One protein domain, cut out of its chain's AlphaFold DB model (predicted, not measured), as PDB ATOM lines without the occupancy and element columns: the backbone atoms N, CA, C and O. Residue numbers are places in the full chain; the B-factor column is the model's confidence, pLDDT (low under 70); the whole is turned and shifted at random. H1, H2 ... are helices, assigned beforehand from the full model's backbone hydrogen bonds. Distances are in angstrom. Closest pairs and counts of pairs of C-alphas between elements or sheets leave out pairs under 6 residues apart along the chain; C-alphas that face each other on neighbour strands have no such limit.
ATOM      1  N   ALA A   2     -44.809 -40.486 -30.097       92.69
ATOM      2  CA  ALA A   2     -43.460 -39.891 -30.146       92.69
ATOM      3  C   ALA A   2     -43.327 -38.507 -29.471       92.69
ATOM      4  O   ALA A   2     -42.384 -38.288 -28.717       92.69
ATOM      5  N   PHE A   3     -44.293 -37.604 -29.680       94.12
ATOM      6  CA  PHE A   3     -44.288 -36.267 -29.070       94.12
ATOM      7  C   PHE A   3     -44.245 -36.315 -27.534       94.12
ATOM      8  O   PHE A   3     -43.410 -35.668 -26.908       94.12
ATOM      9  N   PHE A   4     -45.105 -37.134 -26.922       97.00
ATOM     10  CA  PHE A   4     -45.153 -37.271 -25.466       97.00
ATOM     11  C   PHE A   4     -43.879 -37.905 -24.901       97.00
ATOM     12  O   PHE A   4     -43.388 -37.449 -23.875       97.00
ATOM     13  N   ASN A   5     -43.286 -38.878 -25.598       96.69
ATOM     14  CA  ASN A   5     -42.014 -39.471 -25.181       96.69
ATOM     15  C   ASN A   5     -40.879 -38.436 -25.161       96.69
ATOM     16  O   ASN A   5     -40.088 -38.405 -24.222       96.69
ATOM     17  N   GLN A   6     -40.825 -37.554 -26.163       97.56
ATOM     18  CA  GLN A   6     -39.834 -36.479 -26.210       97.56
ATOM     19  C   GLN A   6     -40.053 -35.449 -25.094       97.56
ATOM     20  O   GLN A   6     -39.093 -35.034 -24.448       97.56
ATOM     21  N   ALA A   7     -41.306 -35.072 -24.823       97.75
ATOM     22  CA  ALA A   7     -41.631 -34.163 -23.727       97.75
ATOM     23  C   ALA A   7     -41.217 -34.743 -22.362       97.75
ATOM     24  O   ALA A   7     -40.588 -34.049 -21.563       97.75
ATOM     25  N   ILE A   8     -41.500 -36.028 -22.121       97.31
ATOM     26  CA  ILE A   8     -41.097 -36.731 -20.893       97.31
ATOM     27  C   ILE A   8     -39.572 -36.760 -20.760       97.31
ATOM     28  O   ILE A   8     -39.050 -36.457 -19.692       97.31
ATOM     29  N   TYR A   9     -38.852 -37.059 -21.843       97.81
ATOM     30  CA  TYR A   9     -37.389 -37.096 -21.836       97.81
ATOM     31  C   TYR A   9     -36.764 -35.745 -21.449       97.81
ATOM     32  O   TYR A   9     -35.840 -35.685 -20.631       97.81
ATOM     33  N   ILE A  10     -37.295 -34.646 -21.993       98.19
ATOM     34  CA  ILE A  10     -36.831 -33.293 -21.657       98.19
ATOM     35  C   ILE A  10     -37.113 -32.992 -20.183       98.19
ATOM     36  O   ILE A  10     -36.213 -32.560 -19.464       98.19
ATOM     37  N   LEU A  11     -38.332 -33.265 -19.709       98.44
ATOM     38  CA  LEU A  11     -38.700 -33.037 -18.309       98.44
ATOM     39  C   LEU A  11     -37.823 -33.848 -17.352       98.44
ATOM     40  O   LEU A  11     -37.326 -33.303 -16.370       98.44
ATOM     41  N   GLN A  12     -37.572 -35.119 -17.659       97.94
ATOM     42  CA  GLN A  12     -36.700 -35.978 -16.863       97.94
ATOM     43  C   GLN A  12     -35.271 -35.429 -16.801       97.94
ATOM     44  O   GLN A  12     -34.673 -35.404 -15.726       97.94
ATOM     45  N   THR A  13     -34.744 -34.937 -17.924       98.06
ATOM     46  CA  THR A  13     -33.413 -34.318 -17.973       98.06
ATOM     47  C   THR A  13     -33.334 -33.108 -17.043       98.06
ATOM     48  O   THR A  13     -32.390 -32.991 -16.260       98.06
ATOM     49  N   LEU A  14     -34.348 -32.239 -17.073       98.50
ATOM     50  CA  LEU A  14     -34.408 -31.061 -16.205       98.50
ATOM     51  C   LEU A  14     -34.522 -31.444 -14.724       98.50
ATOM     52  O   LEU A  14     -33.793 -30.895 -13.899       98.50
ATOM     53  N   VAL A  15     -35.385 -32.406 -14.381       98.12
ATOM     54  CA  VAL A  15     -35.557 -32.868 -12.992       98.12
ATOM     55  C   VAL A  15     -34.258 -33.453 -12.440       98.12
ATOM     56  O   VAL A  15     -33.861 -33.108 -11.328       98.12
ATOM     57  N   VAL A  16     -33.567 -34.293 -13.215       97.94
ATOM     58  CA  VAL A  16     -32.290 -34.889 -12.793       97.94
ATOM     59  C   VAL A  16     -31.215 -33.816 -12.627       97.94
ATOM     60  O   VAL A  16     -30.510 -33.823 -11.620       97.94
ATOM     61  N   ALA A  17     -31.112 -32.865 -13.561       98.31
ATOM     62  CA  ALA A  17     -30.130 -31.785 -13.476       98.31
ATOM     63  C   ALA A  17     -30.345 -30.897 -12.236       98.31
ATOM     64  O   ALA A  17     -29.392 -30.598 -11.514       98.31
ATOM     65  N   ILE A  18     -31.595 -30.520 -11.949       98.25
ATOM     66  CA  ILE A  18     -31.940 -29.715 -10.769       98.25
ATOM     67  C   ILE A  18     -31.699 -30.517  -9.486       98.25
ATOM     68  O   ILE A  18     -31.078 -30.006  -8.555       98.25
ATOM     69  N   GLY A  19     -32.136 -31.778  -9.443       97.69
ATOM     70  CA  GLY A  19     -31.923 -32.660  -8.295       97.69
ATOM     71  C   GLY A  19     -30.440 -32.852  -7.975       97.69
ATOM     72  O   GLY A  19     -30.048 -32.745  -6.814       97.69
ATOM     73  N   ALA A  20     -29.602 -33.046  -8.996       97.81
ATOM     74  CA  ALA A  20     -28.154 -33.135  -8.832       97.81
ATOM     75  C   ALA A  20     -27.551 -31.822  -8.304       97.81
ATOM     76  O   ALA A  20     -26.749 -31.851  -7.371       97.81
ATOM     77  N   GLY A  21     -27.973 -30.671  -8.843       97.44
ATOM     78  CA  GLY A  21     -27.523 -29.358  -8.373       97.44
ATOM     79  C   GLY A  21     -27.877 -29.098  -6.906       97.44
ATOM     80  O   GLY A  21     -27.022 -28.681  -6.126       97.44
ATOM     81  N   LEU A  22     -29.112 -29.412  -6.505       97.06
ATOM     82  CA  LEU A  22     -29.567 -29.277  -5.120       97.06
ATOM     83  C   LEU A  22     -28.864 -30.252  -4.173       97.06
ATOM     84  O   LEU A  22     -28.557 -29.877  -3.045       97.06
ATOM     85  N   ALA A  23     -28.581 -31.479  -4.618       95.25
ATOM     86  CA  ALA A  23     -27.840 -32.451  -3.819       95.25
ATOM     87  C   ALA A  23     -26.407 -31.972  -3.545       95.25
ATOM     88  O   ALA A  23     -25.968 -31.988  -2.397       95.25
ATOM     89  N   VAL A  24     -25.704 -31.483  -4.573       96.62
ATOM     90  CA  VAL A  24     -24.356 -30.913  -4.418       96.62
ATOM     91  C   VAL A  24     -24.387 -29.688  -3.507       96.62
ATOM     92  O   VAL A  24     -23.590 -29.616  -2.573       96.62
ATOM     93  N   TRP A  25     -25.332 -28.764  -3.718       94.69
ATOM     94  CA  TRP A  25     -25.511 -27.606  -2.838       94.69
ATOM     95  C   TRP A  25     -25.725 -28.053  -1.387       94.69
ATOM     96  O   TRP A  25     -25.019 -27.608  -0.484       94.69
ATOM     97  N   GLY A  26     -26.670 -28.964  -1.149       90.75
ATOM     98  CA  GLY A  26     -26.980 -29.477   0.182       90.75
ATOM     99  C   GLY A  26     -25.758 -30.076   0.879       90.75
ATOM    100  O   GLY A  26     -25.511 -29.763   2.042       90.75
ATOM    101  N   VAL A  27     -24.953 -30.865   0.162       90.50
ATOM    102  CA  VAL A  27     -23.694 -31.419   0.686       90.50
ATOM    103  C   VAL A  27     -22.710 -30.310   1.063       90.50
ATOM    104  O   VAL A  27     -22.143 -30.366   2.151       90.50
ATOM    105  N   ILE A  28     -22.536 -29.288   0.220       90.56
ATOM    106  CA  ILE A  28     -21.643 -28.155   0.517       90.56
ATOM    107  C   ILE A  28     -22.096 -27.431   1.789       90.56
ATOM    108  O   ILE A  28     -21.292 -27.278   2.704       90.56
ATOM    109  N   ASN A  29     -23.382 -27.088   1.909       85.69
ATOM    110  CA  ASN A  29     -23.913 -26.428   3.108       85.69
ATOM    111  C   ASN A  29     -23.694 -27.268   4.379       85.69
ATOM    112  O   ASN A  29     -23.401 -26.728   5.448       85.69
ATOM    113  N   LEU A  30     -23.843 -28.594   4.280       82.75
ATOM    114  CA  LEU A  30     -23.589 -29.497   5.403       82.75
ATOM    115  C   LEU A  30     -22.105 -29.520   5.788       82.75
ATOM    116  O   LEU A  30     -21.795 -29.533   6.978       82.75
ATOM    117  N   LEU A  31     -21.192 -29.502   4.813       83.56
ATOM    118  CA  LEU A  31     -19.748 -29.498   5.059       83.56
ATOM    119  C   LEU A  31     -19.250 -28.149   5.601       83.56
ATOM    120  O   LEU A  31     -18.479 -28.137   6.563       83.56
ATOM    121  N   GLU A  32     -19.735 -27.027   5.064       81.31
ATOM    122  CA  GLU A  32     -19.455 -25.679   5.583       81.31
ATOM    123  C   GLU A  32     -19.934 -25.527   7.034       81.31
ATOM    124  O   GLU A  32     -19.227 -24.986   7.885       81.31
ATOM    125  N   GLY A  33     -21.114 -26.066   7.348       73.94
ATOM    126  CA  GLY A  33     -21.655 -26.075   8.705       73.94
ATOM    127  C   GLY A  33     -20.988 -27.075   9.659       73.94
ATOM    128  O   GLY A  33     -21.054 -26.881  10.871       73.94
ATOM    129  N   TYR A  34     -20.359 -28.137   9.149       70.00
ATOM    130  CA  TYR A  34     -19.690 -29.157   9.966       70.00
ATOM    131  C   TYR A  34     -18.261 -28.762  10.362       70.00
ATOM    132  O   TYR A  34     -17.848 -29.068  11.481       70.00
ATOM    133  N   GLY A  35     -17.518 -28.115   9.454       67.50
ATOM    134  CA  GLY A  35     -16.140 -27.658   9.684       67.50
ATOM    135  C   GLY A  35     -16.032 -26.325  10.431       67.50
ATOM    136  O   GLY A  35     -14.981 -26.008  10.977       67.50
ATOM    137  N   ASN A  36     -17.115 -25.552  10.479       64.94
ATOM    138  CA  ASN A  36     -17.238 -24.424  11.390       64.94
ATOM    139  C   ASN A  36     -17.542 -24.988  12.792       64.94
ATOM    140  O   ASN A  36     -18.549 -25.679  12.945       64.94
ATOM    141  N   ASP A  37     -16.732 -24.686  13.819       66.06
ATOM    142  CA  ASP A  37     -16.932 -25.088  15.235       66.06
ATOM    143  C   ASP A  37     -18.162 -24.405  15.880       66.06
ATOM    144  O   ASP A  37     -18.203 -24.079  17.065       66.06
ATOM    145  N   ASN A  38     -19.200 -24.161  15.085       68.81
ATOM    146  CA  ASN A  38     -20.471 -23.607  15.481       68.81
ATOM    147  C   ASN A  38     -21.426 -24.748  15.893       68.81
ATOM    148  O   ASN A  38     -21.955 -25.459  15.027       68.81
ATOM    149  N   PRO A  39     -21.741 -24.905  17.196       67.00
ATOM    150  CA  PRO A  39     -22.585 -25.996  17.696       67.00
ATOM    151  C   PRO A  39     -23.984 -26.022  17.061       67.00
ATOM    152  O   PRO A  39     -24.588 -27.086  16.899       67.00
ATOM    153  N   GLY A  40     -24.491 -24.852  16.652       69.56
ATOM    154  CA  GLY A  40     -25.775 -24.721  15.966       69.56
ATOM    155  C   GLY A  40     -25.786 -25.328  14.560       69.56
ATOM    156  O   GLY A  40     -26.807 -25.883  14.159       69.56
ATOM    157  N   ALA A  41     -24.661 -25.277  13.839       64.75
ATOM    158  CA  ALA A  41     -24.543 -25.788  12.474       64.75
ATOM    159  C   ALA A  41     -24.365 -27.317  12.442       64.75
ATOM    160  O   ALA A  41     -25.059 -27.996  11.683       64.75
ATOM    161  N   LYS A  42     -23.581 -27.893  13.369       62.25
ATOM    162  CA  LYS A  42     -23.492 -29.357  13.561       62.25
ATOM    163  C   LYS A  42     -24.852 -29.984  13.904       62.25
ATOM    164  O   LYS A  42     -25.180 -31.071  13.431       62.25
ATOM    165  N   SER A  43     -25.675 -29.288  14.692       70.56
ATOM    166  CA  SER A  43     -27.022 -29.755  15.036       70.56
ATOM    167  C   SER A  43     -27.978 -29.769  13.832       70.56
ATOM    168  O   SER A  43     -28.903 -30.578  13.824       70.56
ATOM    169  N   GLN A  44     -27.769 -28.950  12.791       69.69
ATOM    170  CA  GLN A  44     -28.655 -28.932  11.616       69.69
ATOM    171  C   GLN A  44     -28.608 -30.232  10.805       69.69
ATOM    172  O   GLN A  44     -29.664 -30.721  10.409       69.69
ATOM    173  N   GLY A  45     -27.430 -30.839  10.628       67.94
ATOM    174  CA  GLY A  45     -27.323 -32.151   9.976       67.94
ATOM    175  C   GLY A  45     -28.078 -33.245  10.745       67.94
ATOM    176  O   GLY A  45     -28.814 -34.032  10.157       67.94
ATOM    177  N   ILE A  46     -27.993 -33.232  12.082       73.00
ATOM    178  CA  ILE A  46     -28.766 -34.144  12.943       73.00
ATOM    179  C   ILE A  46     -30.265 -33.839  12.862       73.00
ATOM    180  O   ILE A  46     -31.069 -34.764  12.832       73.00
ATOM    181  N   LYS A  47     -30.663 -32.565  12.778       69.25
ATOM    182  CA  LYS A  47     -32.070 -32.176  12.608       69.25
ATOM    183  C   LYS A  47     -32.659 -32.684  11.296       69.25
ATOM    184  O   LYS A  47     -33.828 -33.022  11.302       69.25
ATOM    185  N   GLN A  48     -31.885 -32.788  10.216       67.88
ATOM    186  CA  GLN A  48     -32.366 -33.401   8.969       67.88
ATOM    187  C   GLN A  48     -32.571 -34.918   9.101       67.88
ATOM    188  O   GLN A  48     -33.511 -35.448   8.526       67.88
ATOM    189  N   LEU A  49     -31.743 -35.611   9.893       69.88
ATOM    190  CA  LEU A  49     -31.901 -37.044  10.185       69.88
ATOM    191  C   LEU A  49     -33.011 -37.329  11.216       69.88
ATOM    192  O   LEU A  49     -33.598 -38.407  11.231       69.88
ATOM    193  N   MET A  50     -33.271 -36.368  12.101       75.81
ATOM    194  CA  MET A  50     -34.280 -36.444  13.162       75.81
ATOM    195  C   MET A  50     -35.630 -35.850  12.747       75.81
ATOM    196  O   MET A  50     -36.620 -36.056  13.451       75.81
ATOM    197  N   ALA A  51     -35.678 -35.083  11.655       65.12
ATOM    198  CA  ALA A  51     -36.914 -34.587  11.073       65.12
ATOM    199  C   ALA A  51     -37.682 -35.790  10.524       65.12
ATOM    200  O   ALA A  51     -37.310 -36.376   9.509       65.12
TER     201      ALA A  51
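What this domain is: This is residues 2 to 51 of the 52 residues of the protein "Maff2 family" of Anaerobutyricum hallii (UniProt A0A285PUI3). One long, straight helix, H1, makes the length, and a short helix, H2, folds back from its far end as a lopsided, splayed hairpin. Residues 2 to 28 of H1 stick out free. The printed part has 50 residues, two named helices, H1 then H2, and no named strand: all helix. It is extended, with a radius of gyration of the C-alphas of 17.0 A, and spans 54 by 20 by 8 A.

Where its parts are: Find C-alpha 2 at (-43.460, -39.891, -30.146); from there H1, residues 2 to 35, runs 49.8 A to C-alpha 35 at (-16.140, -27.658, 9.684). H2, residues 39 to 50, runs 16.3 A and ends at C-alpha 50, (-34.280, -36.444, 13.162).

How they stand to each other: Look at residues 30 to 34 of H1, which alone touch H2, with its residues 41 to 45 alone. The closest C-alphas, of Gly 33 and Ala 41, are 4.8 A apart. The helices form a hairpin, opposite ways at a steep tilt of 40 degrees. Every O i to N i+4 pair is within hydrogen-bond range in H1, and 6 of 8 in H2.

The domain as a whole: The two C-alphas farthest apart, of Ala 2 and Asp 37, are 54.6 A apart. The printed part has no cut, and the link from H1 to H2 is tight. Mean pLDDT of the printed part is 84.8; residues 35 to 42, 44 to 45, 47 to 49 and 51 are under 70.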